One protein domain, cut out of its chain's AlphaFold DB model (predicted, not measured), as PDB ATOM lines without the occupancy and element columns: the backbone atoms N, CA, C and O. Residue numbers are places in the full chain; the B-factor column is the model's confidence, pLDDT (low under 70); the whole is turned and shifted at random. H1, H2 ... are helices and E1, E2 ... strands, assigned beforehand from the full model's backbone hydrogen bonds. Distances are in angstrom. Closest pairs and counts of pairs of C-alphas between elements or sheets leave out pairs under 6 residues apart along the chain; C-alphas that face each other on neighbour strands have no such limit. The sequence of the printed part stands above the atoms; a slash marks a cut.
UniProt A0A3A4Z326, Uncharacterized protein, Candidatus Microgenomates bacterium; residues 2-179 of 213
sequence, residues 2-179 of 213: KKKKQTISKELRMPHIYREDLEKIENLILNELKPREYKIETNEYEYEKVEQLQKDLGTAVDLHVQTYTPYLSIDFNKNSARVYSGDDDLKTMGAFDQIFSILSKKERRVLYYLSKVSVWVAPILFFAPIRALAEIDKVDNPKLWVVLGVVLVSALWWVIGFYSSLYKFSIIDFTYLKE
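What this domain is: This is residues 2 to 179 of the 213 residues of an uncharacterized protein of Candidatus Microgenomates bacterium (UniProt A0A3A4Z326). A head of two layers, the five-stranded sheet E1 E6 E5 E4 E3 with H1 and H2 side by side over one face and no named helix over the other, continues into a long arm, the helical hairpin of H3 and H4. The arm makes the longest axis of the model, and its tip, residues 137 to 142, sticks out free; the short strand pair E2 and E7 lies in the head near the foot of the arm. The printed part has 178 residues with four named helices and seven named strands in the order E1 E2 H1 E3 E4 E5 E6 H2 H3 H4 E7, a mixed class of helices and strands. The large sheet is antiparallel throughout, and E2 and E7 are parallel. The whole is loose, with a radius of gyration of the C-alphas of 22.0 A, and elongated, with spans of 74 by 44 by 26 A.

Where its parts are: The sheet is made of E1, residues 8 to 11, E6, residues 81 to 85, E5, residues 71 to 76, E4, residues 63 to 68, and E3, residues 38 to 41. E1 begins at C-alpha 8, at (-1.822, -37.695, 36.200). E4 and E5 are each 16.5 A long from first to last C-alpha. H1, residues 19 to 33, is 20.4 A long, and H2, residues 90 to 104, is 20.6 A long. H3, residues 109 to 134, measures 38.1 A, and H4, residues 142 to 167, measures 37.7 A from C-alpha 142 at (27.627, -33.702, -11.268). E2 is residues 16 to 18, and E7 is residues 171 to 173, ending at C-alpha 173 at (12.187, -57.367, 25.047).

How they stand to each other: E3 E4 E5 E6 form a meander, each strand the antiparallel neighbour of the one before, and each strand and the next are a hairpin. N 41 and O 64 are 2.8 A apart between E3 and E4, N 67 and O 72 2.8 A between E4 and E5, and N 73 and O 84 2.8 A between E5 and E6, within hydrogen-bond range. E1 is an edge strand beside E6, with N 10 and O 83 at 2.9 A; E3 is the other edge strand. H2 is on the sheet at a height of 9.3 A, over E6 and along the strands, at 1 degrees to E6 on the local plane; the closest C-alphas of H2 and E6 are those of Phe 100 and Val 83, 6.7 A apart. H1 is on the same face, at a height of 10.5 A, over E4 and only just over E3, on which 3 of its 15 C-alphas fall. H1 and H2 touch, closest at the C-alphas of Ile 25 and Ile 99, 6.1 A apart, at a shallow tilt of 8 degrees, opposite ways. E2 and E7 are parallel neighbours, with N 173 and O 17 at 2.8 A. H3 and H4 touch, closest at the C-alphas of Ser 115 and Gly 161, 3.9 A apart, and run opposite ways at a steep tilt of 36 degrees, only just steep. H3 has a kink of 46 degrees near residue 118. Neither H3 nor H4 is on the sheet. In H1, H2 and H4 every O i to N i+4 pair is within hydrogen-bond range; in H3 14 of 22 are.

The domain as a whole: The C-alphas of Lys 2 and Asp 140, the two farthest apart, are 77.6 A apart. The printed part has no cut. The link from E3 to E4, residues 42 to 62, is long; in it residues 46 to 47 pair with residues 40 to 41 of E3, and residues 59 to 60 with residues 172 to 173 of E7, both antiparallel. The mean pLDDT of the printed part is 94.4, and residue 2 is under 70.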
ATOM      1  N   LYS A   2     -17.293 -33.213  47.547       67.31
ATOM      2  CA  LYS A   2     -16.152 -34.147  47.452       67.31
ATOM      3  C   LYS A   2     -15.090 -33.555  46.522       67.31
ATOM      4  O   LYS A   2     -15.431 -33.132  45.418       67.31
ATOM      5  N   LYS A   3     -13.824 -33.512  46.953       78.56
ATOM      6  CA  LYS A   3     -12.701 -33.120  46.089       78.56
ATOM      7  C   LYS A   3     -12.573 -34.156  44.968       78.56
ATOM      8  O   LYS A   3     -12.553 -35.354  45.244       78.56
ATOM      9  N   LYS A   4     -12.537 -33.705  43.713       83.31
ATOM     10  CA  LYS A   4     -12.295 -34.585  42.564       83.31
ATOM     11  C   LYS A   4     -10.829 -35.018  42.607       83.31
ATOM     12  O   LYS A   4      -9.964 -34.148  42.710       83.31
ATOM     13  N   LYS A   5     -10.569 -36.327  42.560       85.06
ATOM     14  CA  LYS A   5      -9.205 -36.859  42.451       85.06
ATOM     15  C   LYS A   5      -8.557 -36.323  41.178       85.06
ATOM     16  O   LYS A   5      -9.224 -36.248  40.140       85.06
ATOM     17  N   GLN A   6      -7.299 -35.907  41.267       90.56
ATOM     18  CA  GLN A   6      -6.544 -35.467  40.099       90.56
ATOM     19  C   GLN A   6      -5.907 -36.672  39.409       90.56
ATOM     20  O   GLN A   6      -5.224 -37.470  40.034       90.56
ATOM     21  N   THR A   7      -6.134 -36.798  38.107       94.25
ATOM     22  CA  THR A   7      -5.499 -37.832  37.286       94.25
ATOM     23  C   THR A   7      -4.197 -37.291  36.719       94.25
ATOM     24  O   THR A   7      -4.174 -36.154  36.237       94.25
ATOM     25  N   ILE A   8      -3.138 -38.094  36.713       96.31
ATOM     26  CA  ILE A   8      -1.822 -37.695  36.200       96.31
ATOM     27  C   ILE A   8      -1.405 -38.658  35.094       96.31
ATOM     28  O   ILE A   8      -1.553 -39.868  35.221       96.31
ATOM     29  N   SER A   9      -0.896 -38.107  33.994       97.38
ATOM     30  CA  SER A   9      -0.437 -38.868  32.831       97.38
ATOM     31  C   SER A   9       0.880 -38.293  32.335       97.38
ATOM     32  O   SER A   9       1.006 -37.074  32.198       97.38
ATOM     33  N   LYS A  10       1.854 -39.155  32.041       98.31
ATOM     34  CA  LYS A  10       3.117 -38.773  31.400       98.31
ATOM     35  C   LYS A  10       3.392 -39.689  30.212       98.31
ATOM     36  O   LYS A  10       3.424 -40.908  30.349       98.31
ATOM     37  N   GLU A  11       3.621 -39.075  29.057       98.06
ATOM     38  CA  GLU A  11       4.001 -39.756  27.817       98.06
ATOM     39  C   GLU A  11       5.507 -40.062  27.800       98.06
ATOM     40  O   GLU A  11       6.325 -39.256  28.255       98.06
ATOM     41  N   LEU A  12       5.870 -41.207  27.229       98.19
ATOM     42  CA  LEU A  12       7.236 -41.689  27.042       98.19
ATOM     43  C   LEU A  12       7.659 -41.566  25.571       98.19
ATOM     44  O   LEU A  12       6.867 -41.708  24.639       98.19
ATOM     45  N   ARG A  13       8.953 -41.337  25.339       97.56
ATOM     46  CA  ARG A  13       9.532 -41.093  24.005       97.56
ATOM     47  C   ARG A  13      10.197 -42.343  23.431       97.56
ATOM     48  O   ARG A  13      11.423 -42.470  23.439       97.56
ATOM     49  N   MET A  14       9.379 -43.248  22.899       97.44
ATOM     50  CA  MET A  14       9.796 -44.517  22.283       97.44
ATOM     51  C   MET A  14      10.672 -45.405  23.188       97.44
ATOM     52  O   MET A  14      11.848 -45.651  22.872       97.44
ATOM     53  N   PRO A  15      10.143 -45.873  24.330       97.94
ATOM     54  CA  PRO A  15      10.912 -46.678  25.268       97.94
ATOM     55  C   PRO A  15      11.328 -48.026  24.653       97.94
ATOM     56  O   PRO A  15      10.621 -48.594  23.816       97.94
ATOM     57  N   HIS A  16      12.501 -48.518  25.052       97.75
ATOM     58  CA  HIS A  16      12.974 -49.873  24.767       97.75
ATOM     59  C   HIS A  16      13.324 -50.566  26.081       97.75
ATOM     60  O   HIS A  16      14.350 -50.277  26.696       97.75
ATOM     61  N   ILE A  17      12.430 -51.441  26.517       97.62
ATOM     62  CA  ILE A  17      12.391 -51.988  27.870       97.62
ATOM     63  C   ILE A  17      12.805 -53.448  27.812       97.62
ATOM     64  O   ILE A  17      12.447 -54.151  26.871       97.62
ATOM     65  N   TYR A  18      13.555 -53.879  28.818       97.44
ATOM     66  CA  TYR A  18      13.990 -55.263  28.977       97.44
ATOM     67  C   TYR A  18      13.282 -55.919  30.160       97.44
ATOM     68  O   TYR A  18      12.729 -55.232  31.023       97.44
ATOM     69  N   ARG A  19      13.359 -57.248  30.248       97.12
ATOM     70  CA  ARG A  19      12.745 -58.025  31.333       97.12
ATOM     71  C   ARG A  19      13.099 -57.504  32.727       97.12
ATOM     72  O   ARG A  19      12.217 -57.279  33.542       97.12
ATOM     73  N   GLU A  20      14.375 -57.220  32.967       97.69
ATOM     74  CA  GLU A  20      14.877 -56.649  34.228       97.69
ATOM     75  C   GLU A  20      14.246 -55.303  34.611       97.69
ATOM     76  O   GLU A  20      14.207 -54.940  35.785       97.69
ATOM     77  N   ASP A  21      13.796 -54.520  33.632       98.00
ATOM     78  CA  ASP A  21      13.115 -53.255  33.887       98.00
ATOM     79  C   ASP A  21      11.648 -53.508  34.266       98.00
ATOM     80  O   ASP A  21      11.146 -52.855  35.180       98.00
ATOM     81  N   LEU A  22      10.993 -54.496  33.638       98.06
ATOM     82  CA  LEU A  22       9.656 -54.959  34.033       98.06
ATOM     83  C   LEU A  22       9.660 -55.531  35.454       98.06
ATOM     84  O   LEU A  22       8.809 -55.159  36.252       98.06
ATOM     85  N   GLU A  23      10.651 -56.353  35.800       98.12
ATOM     86  CA  GLU A  23      10.814 -56.904  37.153       98.12
ATOM     87  C   GLU A  23      11.017 -55.796  38.193       98.12
ATOM     88  O   GLU A  23      10.460 -55.854  39.286       98.12
ATOM     89  N   LYS A  24      11.787 -54.746  37.879       98.12
ATOM     90  CA  LYS A  24      11.933 -53.590  38.784       98.12
ATOM     91  C   LYS A  24      10.611 -52.860  38.991       98.12
ATOM     92  O   LYS A  24      10.323 -52.449  40.112       98.12
ATOM     93  N   ILE A  25       9.833 -52.686  37.925       98.19
ATOM     94  CA  ILE A  25       8.520 -52.037  37.979       98.19
ATOM     95  C   ILE A  25       7.540 -52.881  38.792       98.19
ATOM     96  O   ILE A  25       6.896 -52.348  39.690       98.19
ATOM     97  N   GLU A  26       7.460 -54.185  38.526       98.38
ATOM     98  CA  GLU A  26       6.642 -55.131  39.289       98.38
ATOM     99  C   GLU A  26       7.011 -55.096  40.773       98.38
ATOM    100  O   GLU A  26       6.147 -54.879  41.618       98.38
ATOM    101  N   ASN A  27       8.301 -55.214  41.096       98.06
ATOM    102  CA  ASN A  27       8.777 -55.152  42.475       98.06
ATOM    103  C   ASN A  27       8.394 -53.839  43.157       98.06
ATOM    104  O   ASN A  27       7.997 -53.845  44.320       98.06
ATOM    105  N   LEU A  28       8.497 -52.711  42.457       97.38
ATOM    106  CA  LEU A  28       8.107 -51.416  42.996       97.38
ATOM    107  C   LEU A  28       6.598 -51.361  43.259       97.38
ATOM    108  O   LEU A  28       6.175 -50.986  44.349       97.38
ATOM    109  N   ILE A  29       5.782 -51.798  42.299       97.56
ATOM    110  CA  ILE A  29       4.324 -51.830  42.431       97.56
ATOM    111  C   ILE A  29       3.904 -52.733  43.599       97.56
ATOM    112  O   ILE A  29       3.142 -52.309  44.471       97.56
ATOM    113  N   LEU A  30       4.410 -53.963  43.653       97.19
ATOM    114  CA  LEU A  30       4.003 -54.942  44.656       97.19
ATOM    115  C   LEU A  30       4.503 -54.578  46.059       97.19
ATOM    116  O   LEU A  30       3.746 -54.708  47.020       97.19
ATOM    117  N   ASN A  31       5.736 -54.078  46.196       96.19
ATOM    118  CA  ASN A  31       6.310 -53.762  47.506       96.19
ATOM    119  C   ASN A  31       5.861 -52.401  48.036       96.19
ATOM    120  O   ASN A  31       5.514 -52.291  49.217       96.19
ATOM    121  N   GLU A  32       5.868 -51.372  47.185       94.62
ATOM    122  CA  GLU A  32       5.439 -50.042  47.588       94.62
ATOM    123  C   GLU A  32       3.921 -50.002  47.616       94.62
ATOM    124  O   GLU A  32       3.360 -49.956  48.705       94.62
ATOM    125  N   LEU A  33       3.232 -50.078  46.473       94.44
ATOM    126  CA  LEU A  33       1.787 -49.824  46.402       94.44
ATOM    127  C   LEU A  33       0.956 -50.880  47.122       94.44
ATOM    128  O   LEU A  33       0.010 -50.493  47.813       94.44
ATOM    129  N   LYS A  34       1.362 -52.155  47.057       95.75
ATOM    130  CA  LYS A  34       0.595 -53.307  47.564       95.75
ATOM    131  C   LYS A  34      -0.841 -53.277  47.028       95.75
ATOM    132  O   LYS A  34      -1.785 -53.161  47.817       95.75
ATOM    133  N   PRO A  35      -1.009 -53.274  45.695       96.50
ATOM    134  CA  PRO A  35      -2.321 -53.126  45.103       96.50
ATOM    135  C   PRO A  35      -3.191 -54.341  45.429       96.50
ATOM    136  O   PRO A  35      -2.689 -55.444  45.633       96.50
ATOM    137  N   ARG A  36      -4.511 -54.141  45.441       96.50
ATOM    138  CA  ARG A  36      -5.460 -55.255  45.589       96.50
ATOM    139  C   ARG A  36      -5.340 -56.265  44.444       96.50
ATOM    140  O   ARG A  36      -5.423 -57.464  44.675       96.50
ATOM    141  N   GLU A  37      -5.174 -55.748  43.232       96.62
ATOM    142  CA  GLU A  37      -5.067 -56.509  41.992       96.62
ATOM    143  C   GLU A  37      -3.950 -55.901  41.147       96.62
ATOM    144  O   GLU A  37      -3.828 -54.672  41.060       96.62
ATOM    145  N   TYR A  38      -3.145 -56.776  40.553       97.62
ATOM    146  CA  TYR A  38      -2.052 -56.472  39.641       97.62
ATOM    147  C   TYR A  38      -2.151 -57.435  38.467       97.62
ATOM    148  O   TYR A  38      -2.305 -58.637  38.679       97.62
ATOM    149  N   LYS A  39      -2.067 -56.903  37.253       97.75
ATOM    150  CA  LYS A  39      -2.084 -57.703  36.035       97.75
ATOM    151  C   LYS A  39      -1.169 -57.121  34.976       97.75
ATOM    152  O   LYS A  39      -0.934 -55.908  34.917       97.75
ATOM    153  N   ILE A  40      -0.679 -58.013  34.131       98.06
ATOM    154  CA  ILE A  40       0.106 -57.710  32.947       98.06
ATOM    155  C   ILE A  40      -0.636 -58.299  31.758       98.06
ATOM    156  O   ILE A  40      -0.828 -59.505  31.677       98.06
ATOM    157  N   GLU A  41      -1.026 -57.463  30.815       97.19
ATOM    158  CA  GLU A  41      -1.721 -57.878  29.607       97.19
ATOM    159  C   GLU A  41      -0.819 -57.683  28.393       97.19
ATOM    160  O   GLU A  41      -0.119 -56.680  28.235       97.19
ATOM    161  N   THR A  42      -0.854 -58.666  27.510       95.31
ATOM    162  CA  THR A  42      -0.325 -58.602  26.149       95.31
ATOM    163  C   THR A  42      -1.501 -58.683  25.176       95.31
ATOM    164  O   THR A  42      -2.643 -58.841  25.595       95.31
ATOM    165  N   ASN A  43      -1.241 -58.631  23.869       90.81
ATOM    166  CA  ASN A  43      -2.307 -58.758  22.868       90.81
ATOM    167  C   ASN A  43      -3.123 -60.060  22.972       90.81
ATOM    168  O   ASN A  43      -4.268 -60.084  22.534       90.81
ATOM    169  N   GLU A  44      -2.536 -61.138  23.499       90.44
ATOM    170  CA  GLU A  44      -3.145 -62.474  23.474       90.44
ATOM    171  C   GLU A  44      -3.439 -63.043  24.867       90.44
ATOM    172  O   GLU A  44      -4.328 -63.880  25.008       90.44
ATOM    173  N   TYR A  45      -2.712 -62.599  25.895       94.38
ATOM    174  CA  TYR A  45      -2.738 -63.228  27.216       94.38
ATOM    175  C   TYR A  45      -2.641 -62.208  28.347       94.38
ATOM    176  O   TYR A  45      -1.975 -61.176  28.213       94.38
ATOM    177  N   GLU A  46      -3.246 -62.569  29.474       96.50
ATOM    178  CA  GLU A  46      -3.130 -61.901  30.767       96.50
ATOM    179  C   GLU A  46      -2.254 -62.748  31.702       96.50
ATOM    180  O   GLU A  46      -2.344 -63.976  31.724       96.50
ATOM    181  N   TYR A  47      -1.392 -62.079  32.459       97.06
ATOM    182  CA  TYR A  47      -0.423 -62.668  33.370       97.06
ATOM    183  C   TYR A  47      -0.495 -61.970  34.725       97.06
ATOM    184  O   TYR A  47      -0.700 -60.759  34.816       97.06
ATOM    185  N   GLU A  48      -0.245 -62.726  35.785       97.19
ATOM    186  CA  GLU A  48      -0.194 -62.201  37.152       97.19
ATOM    187  C   GLU A  48       1.207 -61.720  37.529       97.19
ATOM    188  O   GLU A  48       1.357 -60.925  38.455       97.19
ATOM    189  N   LYS A  49       2.245 -62.227  36.848       97.19
ATOM    190  CA  LYS A  49       3.643 -61.899  37.141       97.19
ATOM    191  C   LYS A  49       4.518 -61.817  35.900       97.19
ATOM    192  O   LYS A  49       4.326 -62.566  34.943       97.19
ATOM    193  N   VAL A  50       5.572 -61.006  35.971       96.88
ATOM    194  CA  VAL A  50       6.608 -60.895  34.929       96.88
ATOM    195  C   VAL A  50       7.305 -62.239  34.694       96.88
ATOM    196  O   VAL A  50       7.659 -62.571  33.567       96.88
ATOM    197  N   GLU A  51       7.464 -63.050  35.740       96.38
ATOM    198  CA  GLU A  51       8.057 -64.391  35.668       96.38
ATOM    199  C   GLU A  51       7.321 -65.324  34.693       96.38
ATOM    200  O   GLU A  51       7.965 -66.145  34.040       96.38
ATOM    201  N   GLN A  52       6.001 -65.165  34.553       95.81
ATOM    202  CA  GLN A  52       5.161 -65.986  33.674       95.81
ATOM    203  C   GLN A  52       5.332 -65.632  32.188       95.81
ATOM    204  O   GLN A  52       4.998 -66.441  31.323       95.81
ATOM    205  N   LEU A  53       5.888 -64.455  31.874       93.94
ATOM    206  CA  LEU A  53       6.205 -64.071  30.501       93.94
ATOM    207  C   LEU A  53       7.335 -64.962  29.983       93.94
ATOM    208  O   LEU A  53       8.449 -64.953  30.523       93.94
ATOM    209  N   GLN A  54       7.080 -65.720  28.918       92.00
ATOM    210  CA  GLN A  54       8.101 -66.570  28.312       92.00
ATOM    211  C   GLN A  54       9.241 -65.709  27.748       92.00
ATOM    212  O   GLN A  54       9.013 -64.738  27.028       92.00
ATOM    213  N   LYS A  55      10.487 -66.075  28.068       88.38
ATOM    214  CA  LYS A  55      11.688 -65.352  27.608       88.38
ATOM    215  C   LYS A  55      11.857 -65.402  26.086       88.38
ATOM    216  O   LYS A  55      12.383 -64.462  25.499       88.38
ATOM    217  N   ASP A  56      11.356 -66.465  25.461       83.38
ATOM    218  CA  ASP A  56      11.584 -66.769  24.045       83.38
ATOM    219  C   ASP A  56      10.516 -66.181  23.107       83.38
ATOM    220  O   ASP A  56      10.591 -66.360  21.892       83.38
ATOM    221  N   LEU A  57       9.552 -65.411  23.636       83.69
ATOM    222  CA  LEU A  57       8.530 -64.709  22.839       83.69
ATOM    223  C   LEU A  57       9.106 -63.588  21.951       83.69
ATOM    224  O   LEU A  57       8.387 -62.981  21.158       83.69
ATOM    225  N   GLY A  58      10.404 -63.299  22.069       88.31
ATOM    226  CA  GLY A  58      11.070 -62.253  21.307       88.31
ATOM    227  C   GLY A  58      10.677 -60.859  21.791       88.31
ATOM    228  O   GLY A  58      10.752 -60.558  22.982       88.31
ATOM    229  N   THR A  59      10.306 -59.982  20.853       92.69
ATOM    230  CA  THR A  59       9.954 -58.589  21.156       92.69
ATOM    231  C   THR A  59       8.467 -58.327  20.964       92.69
ATOM    232  O   THR A  59       7.946 -58.563  19.873       92.69
ATOM    233  N   ALA A  60       7.826 -57.731  21.965       94.88
ATOM    234  CA  ALA A  60       6.475 -57.196  21.872       94.88
ATOM    235  C   ALA A  60       6.486 -55.676  21.650       94.88
ATOM    236  O   ALA A  60       7.463 -54.979  21.937       94.88
ATOM    237  N   VAL A  61       5.375 -55.168  21.121       95.56
ATOM    238  CA  VAL A  61       5.128 -53.731  20.904       95.56
ATOM    239  C   VAL A  61       3.940 -53.216  21.711       95.56
ATOM    240  O   VAL A  61       3.824 -52.008  21.902       95.56
ATOM    241  N   ASP A  62       3.115 -54.136  22.217       96.12
ATOM    242  CA  ASP A  62       1.959 -53.855  23.054       96.12
ATOM    243  C   ASP A  62       2.105 -54.623  24.374       96.12
ATOM    244  O   ASP A  62       2.371 -55.830  24.375       96.12
ATOM    245  N   LEU A  63       1.996 -53.907  25.488       97.69
ATOM    246  CA  LEU A  63       2.044 -54.448  26.844       97.69
ATOM    247  C   LEU A  63       1.339 -53.455  27.767       97.69
ATOM    248  O   LEU A  63       1.705 -52.279  27.804       97.69
ATOM    249  N   HIS A  64       0.389 -53.930  28.556       98.19
ATOM    250  CA  HIS A  64      -0.293 -53.131  29.562       98.19
ATOM    251  C   HIS A  64       0.021 -53.687  30.944       98.19
ATOM    252  O   HIS A  64      -0.114 -54.879  31.188       98.19
ATOM    253  N   VAL A  65       0.449 -52.830  31.862       98.31
ATOM    254  CA  VAL A  65       0.603 -53.187  33.276       98.31
ATOM    255  C   VAL A  65      -0.397 -52.357  34.050       98.31
ATOM    256  O   VAL A  65      -0.352 -51.132  33.967       98.31
ATOM    257  N   GLN A  66      -1.297 -52.994  34.791       97.81
ATOM    258  CA  GLN A  66      -2.397 -52.300  35.448       97.81
ATOM    259  C   GLN A  66      -2.568 -52.751  36.898       97.81
ATOM    260  O   GLN A  66      -2.456 -53.932  37.224       97.81
ATOM    261  N   THR A  67      -2.897 -51.796  37.766       97.75
ATOM    262  CA  THR A  67      -3.381 -52.033  39.127       97.75
ATOM    263  C   THR A  67      -4.763 -51.426  39.319       97.75
ATOM    264  O   THR A  67      -5.092 -50.408  38.711       97.75
ATOM    265  N   TYR A  68      -5.586 -52.035  40.178       94.06
ATOM    266  CA  TYR A  68      -6.959 -51.563  40.398       94.06
ATOM    267  C   TYR A  68      -7.104 -50.597  41.582       94.06
ATOM    268  O   TYR A  68      -7.871 -49.637  41.534       94.06
ATOM    269  N   THR A  69      -6.407 -50.849  42.692       93.88
ATOM    270  CA  THR A  69      -6.478 -49.997  43.891       93.88
ATOM    271  C   THR A  69      -5.136 -50.026  44.625       93.88
ATOM    272  O   THR A  69      -4.842 -51.049  45.250       93.88
ATOM    273  N   PRO A  70      -4.332 -48.946  44.572       94.75
ATOM    274  CA  PRO A  70      -4.558 -47.720  43.788       94.75
ATOM    275  C   PRO A  70      -4.505 -47.972  42.270       94.75
ATOM    276  O   PRO A  70      -3.885 -48.940  41.825       94.75
ATOM    277  N   TYR A  71      -5.177 -47.131  41.482       96.31
ATOM    278  CA  TYR A  71      -5.226 -47.249  40.025       96.31
ATOM    279  C   TYR A  71      -3.986 -46.630  39.380       96.31
ATOM    280  O   TYR A  71      -3.841 -45.404  39.330       96.31
ATOM    281  N   LEU A  72      -3.131 -47.484  38.829       97.88
ATOM    282  CA  LEU A  72      -1.965 -47.119  38.035       97.88
ATOM    283  C   LEU A  72      -1.951 -47.993  36.784       97.88
ATOM    284  O   LEU A  72      -2.204 -49.193  36.849       97.88
ATOM    285  N   SER A  73      -1.663 -47.391  35.638       98.25
ATOM    286  CA  SER A  73      -1.552 -48.102  34.371       98.25
ATOM    287  C   SER A  73      -0.315 -47.651  33.610       98.25
ATOM    288  O   SER A  73      -0.037 -46.457  33.485       98.25
ATOM    289  N   ILE A  74       0.419 -48.614  33.077       98.50
ATOM    290  CA  ILE A  74       1.532 -48.410  32.164       98.50
ATOM    291  C   ILE A  74       1.092 -49.011  30.840       98.50
ATOM    292  O   ILE A  74       0.947 -50.224  30.733       98.50
ATOM    293  N   ASP A  75       0.865 -48.152  29.856       98.31
ATOM    294  CA  ASP A  75       0.401 -48.555  28.537       98.31
ATOM    295  C   ASP A  75       1.564 -48.453  27.559       98.31
ATOM    296  O   ASP A  75       2.060 -47.352  27.297       98.31
ATOM    297  N   PHE A  76       1.981 -49.578  26.989       98.19
ATOM    298  CA  PHE A  76       2.838 -49.625  25.812       98.19
ATOM    299  C   PHE A  76       2.005 -50.061  24.626       98.19
ATOM    300  O   PHE A  76       1.380 -51.112  24.675       98.19
ATOM    301  N   ASN A  77       2.035 -49.260  23.566       95.88
ATOM    302  CA  ASN A  77       1.378 -49.559  22.305       95.88
ATOM    303  C   ASN A  77       2.345 -49.365  21.129       95.88
ATOM    304  O   ASN A  77       3.373 -48.675  21.228       95.88
ATOM    305  N   LYS A  78       1.938 -49.861  19.958       94.69
ATOM    306  CA  LYS A  78       2.604 -49.641  18.657       94.69
ATOM    307  C   LYS A  78       2.933 -48.183  18.328       94.69
ATOM    308  O   LYS A  78       3.920 -47.946  17.631       94.69
ATOM    309  N   ASN A  79       2.135 -47.223  18.804       94.25
ATOM    310  CA  ASN A  79       2.228 -45.798  18.449       94.25
ATOM    311  C   ASN A  79       2.350 -44.833  19.645       94.25
ATOM    312  O   ASN A  79       2.485 -43.625  19.436       94.25
ATOM    313  N   SER A  80       2.284 -45.332  20.877       96.00
ATOM    314  CA  SER A  80       2.350 -44.515  22.089       96.00
ATOM    315  C   SER A  80       2.890 -45.324  23.261       96.00
ATOM    316  O   SER A  80       2.881 -46.554  23.251       96.00
ATOM    317  N   ALA A  81       3.387 -44.623  24.269       98.06
ATOM    318  CA  ALA A  81       3.738 -45.215  25.545       98.06
ATOM    319  C   ALA A  81       3.477 -44.186  26.629       98.06
ATOM    320  O   ALA A  81       3.944 -43.055  26.511       98.06
ATOM    321  N   ARG A  82       2.776 -44.564  27.692       98.19
ATOM    322  CA  ARG A  82       2.461 -43.640  28.782       98.19
ATOM    323  C   ARG A  82       2.374 -44.349  30.120       98.19
ATOM    324  O   ARG A  82       2.049 -45.529  30.203       98.19
ATOM    325  N   VAL A  83       2.620 -43.579  31.169       98.44
ATOM    326  CA  VAL A  83       2.304 -43.946  32.549       98.44
ATOM    327  C   VAL A  83       1.147 -43.066  32.988       98.44
ATOM    328  O   VAL A  83       1.193 -41.846  32.807       98.44
ATOM    329  N   TYR A  84       0.122 -43.666  33.572       98.12
ATOM    330  CA  TYR A  84      -1.077 -42.989  34.040       98.12
ATOM    331  C   TYR A  84      -1.410 -43.417  35.471       98.12
ATOM    332  O   TYR A  84      -1.274 -44.584  35.829       98.12
ATOM    333  N   SER A  85      -1.862 -42.466  36.285       97.38
ATOM    334  CA  SER A  85      -2.410 -42.696  37.620       97.38
ATOM    335  C   SER A  85      -3.789 -42.060  37.735       97.38
ATOM    336  O   SER A  85      -3.976 -40.881  37.409       97.38
ATOM    337  N   GLY A  86      -4.749 -42.845  38.222       95.38
ATOM    338  CA  GLY A  86      -6.097 -42.382  38.551       95.38
ATOM    339  C   GLY A  86      -6.215 -41.829  39.974       95.38
ATOM    340  O   GLY A  86      -7.192 -41.144  40.284       95.38
ATOM    341  N   ASP A  87      -5.223 -42.111  40.821       92.69
ATOM    342  CA  ASP A  87      -5.164 -41.695  42.221       92.69
ATOM    343  C   ASP A  87      -4.059 -40.655  42.454       92.69
ATOM    344  O   ASP A  87      -2.988 -40.733  41.852       92.69
ATOM    345  N   ASP A  88      -4.326 -39.687  43.336       92.31
ATOM    346  CA  ASP A  88      -3.443 -38.566  43.696       92.31
ATOM    347  C   ASP A  88      -2.862 -38.681  45.115       92.31
ATOM    348  O   ASP A  88      -2.368 -37.699  45.678       92.31
ATOM    349  N   ASP A  89      -2.908 -39.871  45.718       93.31
ATOM    350  CA  ASP A  89      -2.294 -40.095  47.020       93.31
ATOM    351  C   ASP A  89      -0.760 -40.094  46.926       93.31
ATOM    352  O   ASP A  89      -0.161 -40.457  45.912       93.31
ATOM    353  N   LEU A  90      -0.107 -39.675  48.014       94.31
ATOM    354  CA  LEU A  90       1.344 -39.469  48.055       94.31
ATOM    355  C   LEU A  90       2.133 -40.734  47.687       94.31
ATOM    356  O   LEU A  90       3.197 -40.651  47.076       94.31
ATOM    357  N   LYS A  91       1.607 -41.904  48.055       95.25
ATOM    358  CA  LYS A  91       2.248 -43.196  47.837       95.25
ATOM    359  C   LYS A  91       2.180 -43.585  46.360       95.25
ATOM    360  O   LYS A  91       3.207 -43.925  45.776       95.25
ATOM    361  N   THR A  92       1.007 -43.449  45.743       95.62
ATOM    362  CA  THR A  92       0.816 -43.650  44.300       95.62
ATOM    363  C   THR A  92       1.639 -42.669  43.481       95.62
ATOM    364  O   THR A  92       2.269 -43.071  42.509       95.62
ATOM    365  N   MET A  93       1.728 -41.409  43.908       95.81
ATOM    366  CA  MET A  93       2.568 -40.405  43.251       95.81
ATOM    367  C   MET A  93       4.060 -40.722  43.328       95.81
ATOM    368  O   MET A  93       4.760 -40.624  42.320       95.81
ATOM    369  N   GLY A  94       4.539 -41.164  44.494       96.94
ATOM    370  CA  GLY A  94       5.918 -41.621  44.656       96.94
ATOM    371  C   GLY A  94       6.244 -42.786  43.722       96.94
ATOM    372  O   GLY A  94       7.232 -42.730  42.988       96.94
ATOM    373  N   ALA A  95       5.381 -43.802  43.682       97.31
ATOM    374  CA  ALA A  95       5.572 -44.946  42.798       97.31
ATOM    375  C   ALA A  95       5.502 -44.552  41.315       97.31
ATOM    376  O   ALA A  95       6.334 -44.984  40.517       97.31
ATOM    377  N   PHE A  96       4.551 -43.691  40.949       97.69
ATOM    378  CA  PHE A  96       4.387 -43.168  39.596       97.69
ATOM    379  C   PHE A  96       5.664 -42.484  39.094       97.69
ATOM    380  O   PHE A  96       6.146 -42.795  38.002       97.69
ATOM    381  N   ASP A  97       6.247 -41.586  39.889       97.88
ATOM    382  CA  ASP A  97       7.460 -40.865  39.497       97.88
ATOM    383  C   ASP A  97       8.687 -41.780  39.431       97.88
ATOM    384  O   ASP A  97       9.520 -41.628  38.532       97.88
ATOM    385  N   GLN A  98       8.789 -42.768  40.323       98.25
ATOM    386  CA  GLN A  98       9.857 -43.763  40.264       98.25
ATOM    387  C   GLN A  98       9.744 -44.657  39.019       98.25
ATOM    388  O   GLN A  98      10.731 -44.824  38.297       98.25
ATOM    389  N   ILE A  99       8.547 -45.166  38.710       98.38
ATOM    390  CA  ILE A  99       8.273 -45.942  37.489       98.38
ATOM    391  C   ILE A  99       8.600 -45.103  36.254       98.38
ATOM    392  O   ILE A  99       9.338 -45.546  35.373       98.38
ATOM    393  N   PHE A 100       8.119 -43.860  36.203       98.38
ATOM    394  CA  PHE A 100       8.416 -42.953  35.100       98.38
ATOM    395  C   PHE A 100       9.922 -42.678  34.972       98.38
ATOM    396  O   PHE A 100      10.452 -42.617  33.864       98.38
ATOM    397  N   SER A 101      10.655 -42.565  36.081       98.31
ATOM    398  CA  SER A 101      12.118 -42.413  36.081       98.31
ATOM    399  C   SER A 101      12.836 -43.648  35.522       98.31
ATOM    400  O   SER A 101      13.775 -43.506  34.738       98.31
ATOM    401  N   ILE A 102      12.383 -44.860  35.862       98.12
ATOM    402  CA  ILE A 102      12.912 -46.112  35.293       98.12
ATOM    403  C   ILE A 102      12.691 -46.131  33.776       98.12
ATOM    404  O   ILE A 102      13.638 -46.337  33.015       98.12
ATOM    405  N   LEU A 103      11.464 -45.854  33.335       98.25
ATOM    406  CA  LEU A 103      11.066 -45.927  31.930       98.25
ATOM    407  C   LEU A 103      11.684 -44.817  31.072       98.25
ATOM    408  O   LEU A 103      12.151 -45.075  29.963       98.25
ATOM    409  N   SER A 104      11.760 -43.591  31.589       98.00
ATOM    410  CA  SER A 104      12.315 -42.441  30.862       98.00
ATOM    411  C   SER A 104      13.815 -42.578  30.571       98.00
ATOM    412  O   SER A 104      14.302 -42.059  29.565       98.00
ATOM    413  N   LYS A 105      14.557 -43.333  31.395       97.88
ATOM    414  CA  LYS A 105      15.965 -43.693  31.138       97.88
ATOM    415  C   LYS A 105      16.132 -44.654  29.960       97.88
ATOM    416  O   LYS A 105      17.229 -44.764  29.420       97.88
ATOM    417  N   LYS A 106      15.063 -45.348  29.567       97.56
ATOM    418  CA  LYS A 106      15.038 -46.320  28.465       97.56
ATOM    419  C   LYS A 106      14.470 -45.733  27.170       97.56
ATOM    420  O   LYS A 106      14.248 -46.459  26.203       97.56
ATOM    421  N   GLU A 107      14.239 -44.422  27.127       97.75
ATOM    422  CA  GLU A 107      13.751 -43.717  25.941       97.75
ATOM    423  C   GLU A 107      14.798 -43.621  24.836       97.75
ATOM    424  O   GLU A 107      15.927 -43.166  25.038       97.75
ATOM    425  N   ARG A 108      14.379 -43.910  23.604       96.81
ATOM    426  CA  ARG A 108      15.187 -43.682  22.402       96.81
ATOM    427  C   ARG A 108      14.945 -42.271  21.872       96.81
ATOM    428  O   ARG A 108      14.446 -42.086  20.764       96.81
ATOM    429  N   ARG A 109      15.311 -41.255  22.662       96.69
ATOM    430  CA  ARG A 109      14.997 -39.837  22.384       96.69
ATOM    431  C   ARG A 109      15.448 -39.372  21.003       96.69
ATOM    432  O   ARG A 109      14.678 -38.723  20.305       96.69
ATOM    433  N   VAL A 110      16.668 -39.726  20.597       96.50
ATOM    434  CA  VAL A 110      17.203 -39.359  19.276       96.50
ATOM    435  C   VAL A 110      16.338 -39.950  18.163       96.50
ATOM    436  O   VAL A 110      15.926 -39.223  17.265       96.50
ATOM    437  N   LEU A 111      15.987 -41.237  18.259       95.69
ATOM    438  CA  LEU A 111      15.114 -41.895  17.285       95.69
ATOM    439  C   LEU A 111      13.715 -41.267  17.265       95.69
ATOM    440  O   LEU A 111      13.170 -41.054  16.186       95.69
ATOM    441  N   TYR A 112      13.160 -40.929  18.431       97.00
ATOM    442  CA  TYR A 112      11.871 -40.245  18.534       97.00
ATOM    443  C   TYR A 112      11.879 -38.904  17.798       97.00
ATOM    444  O   TYR A 112      11.010 -38.657  16.964       97.00
ATOM    445  N   TYR A 113      12.883 -38.059  18.050       96.88
ATOM    446  CA  TYR A 113      12.995 -36.773  17.367       96.88
ATOM    447  C   TYR A 113      13.241 -36.943  15.868       96.88
ATOM    448  O   TYR A 113      12.551 -36.304  15.081       96.88
ATOM    449  N   LEU A 114      14.139 -37.844  15.456       96.06
ATOM    450  CA  LEU A 114      14.380 -38.126  14.038       96.06
ATOM    451  C   LEU A 114      13.120 -38.622  13.323       96.06
ATOM    452  O   LEU A 114      12.863 -38.190  12.205       96.06
ATOM    453  N   SER A 115      12.322 -39.473  13.970       95.12
ATOM    454  CA  SER A 115      11.071 -40.003  13.410       95.12
ATOM    455  C   SER A 115       9.969 -38.942  13.358       95.12
ATOM    456  O   SER A 115       9.195 -38.890  12.410       95.12
ATOM    457  N   LYS A 116       9.888 -38.053  14.355       94.44
ATOM    458  CA  LYS A 116       8.935 -36.932  14.341       94.44
ATOM    459  C   LYS A 116       9.294 -35.901  13.277       94.44
ATOM    460  O   LYS A 116       8.412 -35.423  12.573       94.44
ATOM    461  N   VAL A 117      10.577 -35.569  13.154       96.25
ATOM    462  CA  VAL A 117      11.072 -34.606  12.164       96.25
ATOM    463  C   VAL A 117      10.945 -35.169  10.749       96.25
ATOM    464  O   VAL A 117      10.549 -34.429   9.854       96.25
ATOM    465  N   SER A 118      11.192 -36.468  10.542       95.75
ATOM    466  CA  SER A 118      11.093 -37.082   9.211       95.75
ATOM    467  C   SER A 118       9.700 -36.954   8.604       95.75
ATOM    468  O   SER A 118       9.593 -36.822   7.394       95.75
ATOM    469  N   VAL A 119       8.634 -36.956   9.411       92.75
ATOM    470  CA  VAL A 119       7.255 -36.794   8.911       92.75
ATOM    471  C   VAL A 119       7.047 -35.427   8.248       92.75
ATOM    472  O   VAL A 119       6.303 -35.337   7.277       92.75
ATOM    473  N   TRP A 120       7.722 -34.384   8.732       94.62
ATOM    474  CA  TRP A 120       7.561 -33.018   8.225       94.62
ATOM    475  C   TRP A 120       8.630 -32.633   7.202       94.62
ATOM    476  O   TRP A 120       8.326 -32.013   6.189       94.62
ATOM    477  N   VAL A 121       9.886 -32.995   7.462       96.12
ATOM    478  CA  VAL A 121      11.039 -32.513   6.689       96.12
ATOM    479  C   VAL A 121      11.347 -33.415   5.499       96.12
ATOM    480  O   VAL A 121      11.666 -32.915   4.421       96.12
ATOM    481  N   ALA A 122      11.238 -34.735   5.659       94.62
ATOM    482  CA  ALA A 122      11.641 -35.659   4.605       94.62
ATOM    483  C   ALA A 122      10.786 -35.534   3.325       94.62
ATOM    484  O   ALA A 122      11.381 -35.544   2.250       94.62
ATOM    485  N   PRO A 123       9.452 -35.310   3.381       94.12
ATOM    486  CA  PRO A 123       8.665 -35.030   2.180       94.12
ATOM    487  C   PRO A 123       9.130 -33.770   1.443       94.12
ATOM    488  O   PRO A 123       9.225 -33.777   0.220       94.12
ATOM    489  N   ILE A 124       9.481 -32.703   2.166       95.38
ATOM    490  CA  ILE A 124       9.971 -31.459   1.555       95.38
ATOM    491  C   ILE A 124      11.285 -31.726   0.815       95.38
ATOM    492  O   ILE A 124      11.423 -31.349  -0.346       95.38
ATOM    493  N   LEU A 125      12.226 -32.420   1.460       94.50
ATOM    494  CA  LEU A 125      13.507 -32.782   0.852       94.50
ATOM    495  C   LEU A 125      13.371 -33.806  -0.282       94.50
ATOM    496  O   LEU A 125      14.227 -33.854  -1.159       94.50
ATOM    497  N   PHE A 126      12.308 -34.608  -0.289       93.31
ATOM    498  CA  PHE A 126      12.014 -35.548  -1.365       93.31
ATOM    499  C   PHE A 126      11.397 -34.852  -2.586       93.31
ATOM    500  O   PHE A 126      11.858 -35.067  -3.703       93.31
ATOM    501  N   PHE A 127      10.386 -33.995  -2.394       92.88
ATOM    502  CA  PHE A 127       9.641 -33.374  -3.495       92.88
ATOM    503  C   PHE A 127      10.304 -32.112  -4.062       92.88
ATOM    504  O   PHE A 127      10.229 -31.886  -5.270       92.88
ATOM    505  N   ALA A 128      10.971 -31.292  -3.243       93.25
ATOM    506  CA  ALA A 128      11.587 -30.048  -3.719       93.25
ATOM    507  C   ALA A 128      12.639 -30.268  -4.830       93.25
ATOM    508  O   ALA A 128      12.610 -29.530  -5.820       93.25
ATOM    509  N   PRO A 129      13.527 -31.281  -4.752       91.75
ATOM    510  CA  PRO A 129      14.530 -31.505  -5.788       91.75
ATOM    511  C   PRO A 129      13.981 -32.126  -7.079       91.75
ATOM    512  O   PRO A 129      14.648 -32.043  -8.105       91.75
ATOM    513  N   ILE A 130      12.771 -32.701  -7.078       86.19
ATOM    514  CA  ILE A 130      12.154 -33.264  -8.296       86.19
ATOM    515  C   ILE A 130      11.961 -32.178  -9.356       86.19
ATOM    516  O   ILE A 130      12.167 -32.423 -10.541       86.19
ATOM    517  N   ARG A 131      11.646 -30.946  -8.939       86.56
ATOM    518  CA  ARG A 131      11.593 -29.807  -9.861       86.56
ATOM    519  C   ARG A 131      12.969 -29.495 -10.457       86.56
ATOM    520  O   ARG A 131      13.063 -29.256 -11.651       86.56
ATOM    521  N   ALA A 132      14.022 -29.537  -9.641       86.00
ATOM    522  CA  ALA A 132      15.386 -29.303 -10.110       86.00
ATOM    523  C   ALA A 132      15.851 -30.387 -11.098       86.00
ATOM    524  O   ALA A 132      16.606 -30.080 -12.012       86.00
ATOM    525  N   LEU A 133      15.372 -31.632 -10.963       87.25
ATOM    526  CA  LEU A 133      15.631 -32.695 -11.942       87.25
ATOM    527  C   LEU A 133      15.054 -32.373 -13.327       87.25
ATOM    528  O   LEU A 133      15.671 -32.733 -14.322       87.25
ATOM    529  N   ALA A 134      13.913 -31.680 -13.401       84.06
ATOM    530  CA  ALA A 134      13.284 -31.313 -14.672       84.06
ATOM    531  C   ALA A 134      14.051 -30.228 -15.454       84.06
ATOM    532  O   ALA A 134      13.823 -30.073 -16.647       84.06
ATOM    533  N   GLU A 135      14.948 -29.488 -14.796       87.31
ATOM    534  CA  GLU A 135      15.747 -28.408 -15.400       87.31
ATOM    535  C   GLU A 135      17.178 -28.862 -15.771       87.31
ATOM    536  O   GLU A 135      17.959 -28.087 -16.326       87.31
ATOM    537  N   ILE A 136      17.567 -30.103 -15.448       86.81
ATOM    538  CA  ILE A 136      18.905 -30.634 -15.742       86.81
ATOM    539  C   ILE A 136      18.879 -31.370 -17.089       86.81
ATOM    540  O   ILE A 136      18.560 -32.551 -17.161       86.81
ATOM    541  N   ASP A 137      19.300 -30.679 -18.150       84.12
ATOM    542  CA  ASP A 137      19.282 -31.206 -19.527       84.12
ATOM    543  C   ASP A 137      20.353 -32.274 -19.833       84.12
ATOM    544  O   ASP A 137      20.308 -32.919 -20.881       84.12
ATOM    545  N   LYS A 138      21.363 -32.453 -18.967       87.12
ATOM    546  CA  LYS A 138      22.514 -33.339 -19.229       87.12
ATOM    547  C   LYS A 138      22.774 -34.314 -18.089       87.12
ATOM    548  O   LYS A 138      22.979 -33.900 -16.949       87.12
ATOM    549  N   VAL A 139      22.869 -35.596 -18.442       83.75
ATOM    550  CA  VAL A 139      23.147 -36.708 -17.517       83.75
ATOM    551  C   VAL A 139      24.541 -36.602 -16.883       83.75
ATOM    552  O   VAL A 139      24.711 -36.940 -15.716       83.75
ATOM    553  N   ASP A 140      25.515 -36.032 -17.598       86.94
ATOM    554  CA  ASP A 140      26.897 -35.891 -17.109       86.94
ATOM    555  C   ASP A 140      27.081 -34.760 -16.082       86.94
ATOM    556  O   ASP A 140      28.189 -34.497 -15.613       86.94
ATOM    557  N   ASN A 141      26.009 -34.049 -15.723       89.69
ATOM    558  CA  ASN A 141      26.097 -32.962 -14.763       89.69
ATOM    559  C   ASN A 141      26.294 -33.523 -13.339       89.69
ATOM    560  O   ASN A 141      25.394 -34.187 -12.824       89.69
ATOM    561  N   PRO A 142      27.395 -33.204 -12.628       88.44
ATOM    562  CA  PRO A 142      27.627 -33.702 -11.268       88.44
ATOM    563  C   PRO A 142      26.521 -33.296 -10.279       88.44
ATOM    564  O   PRO A 142      26.298 -33.982  -9.282       88.44
ATOM    565  N   LYS A 143      25.776 -32.216 -10.564       89.62
ATOM    566  CA  LYS A 143      24.617 -31.799  -9.761       89.62
ATOM    567  C   LYS A 143      23.493 -32.840  -9.767       89.62
ATOM    568  O   LYS A 143      22.806 -32.960  -8.756       89.62
ATOM    569  N   LEU A 144      23.329 -33.604 -10.852       90.31
ATOM    570  CA  LEU A 144      22.317 -34.660 -10.955       90.31
ATOM    571  C   LEU A 144      22.520 -35.716  -9.864       90.31
ATOM    572  O   LEU A 144      21.587 -36.050  -9.139       90.31
ATOM    573  N   TRP A 145      23.758 -36.184  -9.695       88.19
ATOM    574  CA  TRP A 145      24.109 -37.190  -8.693       88.19
ATOM    575  C   TRP A 145      23.889 -36.701  -7.262       88.19
ATOM    576  O   TRP A 145      23.396 -37.456  -6.425       88.19
ATOM    577  N   VAL A 146      24.187 -35.428  -6.987       90.81
ATOM    578  CA  VAL A 146      23.904 -34.815  -5.681       90.81
ATOM    579  C   VAL A 146      22.400 -34.786  -5.414       90.81
ATOM    580  O   VAL A 146      21.964 -35.201  -4.341       90.81
ATOM    581  N   VAL A 147      21.598 -34.348  -6.390       92.50
ATOM    582  CA  VAL A 147      20.134 -34.298  -6.266       92.50
ATOM    583  C   VAL A 147      19.552 -35.694  -6.035       92.50
ATOM    584  O   VAL A 147      18.779 -35.880  -5.098       92.50
ATOM    585  N   LEU A 148      19.966 -36.686  -6.827       91.56
ATOM    586  CA  LEU A 148      19.541 -38.077  -6.657       91.56
ATOM    587  C   LEU A 148      19.929 -38.630  -5.282       91.56
ATOM    588  O   LEU A 148      19.115 -39.291  -4.636       91.56
ATOM    589  N   GLY A 149      21.133 -38.313  -4.799       91.94
ATOM    590  CA  GLY A 149      21.582 -38.684  -3.460       91.94
ATOM    591  C   GLY A 149      20.687 -38.106  -2.361       91.94
ATOM    592  O   GLY A 149      20.254 -38.841  -1.473       91.94
ATOM    593  N   VAL A 150      20.348 -36.815  -2.440       93.94
ATOM    594  CA  VAL A 150      19.448 -36.158  -1.473       93.94
ATOM    595  C   VAL A 150      18.052 -36.775  -1.506       93.94
ATOM    596  O   VAL A 150      17.498 -37.069  -0.445       93.94
ATOM    597  N   VAL A 151      17.490 -37.014  -2.696       94.56
ATOM    598  CA  VAL A 151      16.170 -37.647  -2.858       94.56
ATOM    599  C   VAL A 151      16.166 -39.046  -2.241       94.56
ATOM    600  O   VAL A 151      15.262 -39.368  -1.468       94.56
ATOM    601  N   LEU A 152      17.196 -39.853  -2.508       94.56
ATOM    602  CA  LEU A 152      17.311 -41.210  -1.977       94.56
ATOM    603  C   LEU A 152      17.429 -41.219  -0.448       94.56
ATOM    604  O   LEU A 152      16.698 -41.947   0.224       94.56
ATOM    605  N   VAL A 153      18.315 -40.394   0.117       95.62
ATOM    606  CA  VAL A 153      18.493 -40.287   1.575       95.62
ATOM    607  C   VAL A 153      17.207 -39.806   2.245       95.62
ATOM    608  O   VAL A 153      16.818 -40.345   3.280       95.62
ATOM    609  N   SER A 154      16.513 -38.839   1.644       95.94
ATOM    610  CA  SER A 154      15.248 -38.314   2.170       95.94
ATOM    611  C   SER A 154      14.142 -39.366   2.135       95.94
ATOM    612  O   SER A 154      13.432 -39.530   3.126       95.94
ATOM    613  N   ALA A 155      14.037 -40.136   1.048       95.31
ATOM    614  CA  ALA A 155      13.095 -41.249   0.946       95.31
ATOM    615  C   ALA A 155      13.364 -42.317   2.017       95.31
ATOM    616  O   ALA A 155      12.446 -42.723   2.731       95.31
ATOM    617  N   LEU A 156      14.626 -42.727   2.188       95.50
ATOM    618  CA  LEU A 156      15.016 -43.696   3.216       95.50
ATOM    619  C   LEU A 156      14.725 -43.177   4.625       95.50
ATOM    620  O   LEU A 156      14.159 -43.902   5.443       95.50
ATOM    621  N   TRP A 157      15.068 -41.918   4.913       97.19
ATOM    622  CA  TRP A 157      14.790 -41.308   6.210       97.19
ATOM    623  C   TRP A 157      13.287 -41.248   6.491       97.19
ATOM    624  O   TRP A 157      12.860 -41.577   7.602       97.19
ATOM    625  N   TRP A 158      12.477 -40.904   5.486       95.94
ATOM    626  CA  TRP A 158      11.026 -40.885   5.614       95.94
ATOM    627  C   TRP A 158      10.470 -42.272   5.938       95.94
ATOM    628  O   TRP A 158       9.749 -42.416   6.924       95.94
ATOM    629  N   VAL A 159      10.858 -43.297   5.169       95.00
ATOM    630  CA  VAL A 159      10.407 -44.684   5.364       95.00
ATOM    631  C   VAL A 159      10.813 -45.205   6.741       95.00
ATOM    632  O   VAL A 159       9.973 -45.744   7.461       95.00
ATOM    633  N   ILE A 160      12.071 -45.010   7.148       94.25
ATOM    634  CA  ILE A 160      12.574 -45.475   8.447       94.25
ATOM    635  C   ILE A 160      11.855 -44.764   9.596       94.25
ATOM    636  O   ILE A 160      11.427 -45.424  10.546       94.25
ATOM    637  N   GLY A 161      11.713 -43.440   9.529       94.25
ATOM    638  CA  GLY A 161      11.055 -42.665  10.578       94.25
ATOM    639  C   GLY A 161       9.563 -42.979  10.687       94.25
ATOM    640  O   GLY A 161       9.051 -43.180  11.789       94.25
ATOM    641  N   PHE A 162       8.881 -43.131   9.552       93.50
ATOM    642  CA  PHE A 162       7.474 -43.527   9.507       93.50
ATOM    643  C   PHE A 162       7.264 -44.940  10.062       93.50
ATOM    644  O   PHE A 162       6.446 -45.136  10.961       93.50
ATOM    645  N   TYR A 163       8.062 -45.913   9.610       93.25
ATOM    646  CA  TYR A 163       8.012 -47.287  10.111       93.25
ATOM    647  C   TYR A 163       8.286 -47.357  11.619       93.25
ATOM    648  O   TYR A 163       7.556 -48.017  12.359       93.25
ATOM    649  N   SER A 164       9.301 -46.630  12.094       92.06
ATOM    650  CA  SER A 164       9.641 -46.573  13.518       92.06
ATOM    651  C   SER A 164       8.501 -45.988  14.347       92.06
ATOM    652  O   SER A 164       8.185 -46.527  15.405       92.06
ATOM    653  N   SER A 165       7.854 -44.926  13.859       91.62
ATOM    654  CA  SER A 165       6.752 -44.267  14.566       91.62
ATOM    655  C   SER A 165       5.463 -45.091  14.610       91.62
ATOM    656  O   SER A 165       4.693 -44.905  15.549       91.62
ATOM    657  N   LEU A 166       5.197 -45.939  13.611       90.50
ATOM    658  CA  LEU A 166       3.945 -46.698  13.517       90.50
ATOM    659  C   LEU A 166       4.020 -48.110  14.089       90.50
ATOM    660  O   LEU A 166       3.024 -48.601  14.609       90.50
ATOM    661  N   TYR A 167       5.166 -48.774  13.945       89.44
ATOM    662  CA  TYR A 167       5.290 -50.200  14.254       89.44
ATOM    663  C   TYR A 167       6.276 -50.493  15.378       89.44
ATOM    664  O   TYR A 167       6.301 -51.614  15.876       89.44
ATOM    665  N   LYS A 168       7.128 -49.534  15.753       91.62
ATOM    666  CA  LYS A 168       8.209 -49.746  16.729       91.62
ATOM    667  C   LYS A 168       8.326 -48.605  17.732       91.62
ATOM    668  O   LYS A 168       9.441 -48.316  18.188       91.62
ATOM    669  N   PHE A 169       7.208 -47.957  18.073       95.38
ATOM    670  CA  PHE A 169       7.215 -46.888  19.066       95.38
ATOM    671  C   PHE A 169       7.684 -47.427  20.416       95.38
ATOM    672  O   PHE A 169       8.724 -47.005  20.920       95.38
ATOM    673  N   SER A 170       6.996 -48.438  20.931       96.44
ATOM    674  CA  SER A 170       7.386 -49.165  22.137       96.44
ATOM    675  C   SER A 170       8.012 -50.493  21.745       96.44
ATOM    676  O   SER A 170       7.502 -51.180  20.865       96.44
ATOM    677  N   ILE A 171       9.139 -50.842  22.359       96.81
ATOM    678  CA  ILE A 171       9.724 -52.177  22.214       96.81
ATOM    679  C   ILE A 171       9.900 -52.756  23.608       96.81
ATOM    680  O   ILE A 171      10.608 -52.177  24.433       96.81
ATOM    681  N   ILE A 172       9.277 -53.902  23.841       96.94
ATOM    682  CA  ILE A 172       9.451 -54.710  25.038       96.94
ATOM    683  C   ILE A 172      10.211 -55.965  24.632       96.94
ATOM    684  O   ILE A 172       9.750 -56.728  23.789       96.94
ATOM    685  N   ASP A 173      11.384 -56.165  25.213       96.19
ATOM    686  CA  ASP A 173      12.187 -57.367  25.047       96.19
ATOM    687  C   ASP A 173      12.065 -58.217  26.316       96.19
ATOM    688  O   ASP A 173      12.392 -57.760  27.416       96.19
ATOM    689  N   PHE A 174      11.567 -59.445  26.176       95.38
ATOM    690  CA  PHE A 174      11.367 -60.350  27.312       95.38
ATOM    691  C   PHE A 174      12.652 -61.060  27.758       95.38
ATOM    692  O   PHE A 174      12.609 -61.848  28.708       95.38
ATOM    693  N   THR A 175      13.786 -60.753  27.122       95.00
ATOM    694  CA  THR A 175      15.123 -61.206  27.524       95.00
ATOM    695  C   THR A 175      15.814 -60.204  28.453       95.00
ATOM    696  O   THR A 175      15.456 -59.021  28.526       95.00
ATOM    697  N   TYR A 176      16.825 -60.673  29.187       95.19
ATOM    698  CA  TYR A 176      17.693 -59.788  29.961       95.19
ATOM    699  C   TYR A 176      18.681 -59.073  29.043       95.19
ATOM    700  O   TYR A 176      19.242 -59.663  28.117       95.19
ATOM    701  N   LEU A 177      18.987 -57.811  29.346       92.88
ATOM    702  CA  LEU A 177      19.926 -57.018  28.551       92.88
ATOM    703  C   LEU A 177      21.310 -57.681  28.482       92.88
ATOM    704  O   LEU A 177      21.979 -57.610  27.455       92.88
ATOM    705  N   LYS A 178      21.724 -58.342  29.569       91.75
ATOM    706  CA  LYS A 178      23.015 -59.040  29.677       91.75
ATOM    707  C   LYS A 178      23.107 -60.307  28.825       91.75
ATOM    708  O   LYS A 178      24.211 -60.706  28.473       91.75
ATOM    709  N   GLU A 179      21.978 -60.942  28.523       91.75
ATOM    710  CA  GLU A 179      21.922 -62.162  27.705       91.75
ATOM    711  C   GLU A 179      21.925 -61.836  26.207       91.75
ATOM    712  O   GLU A 179      22.243 -62.684  25.373       91.75
TER     713      GLU A 179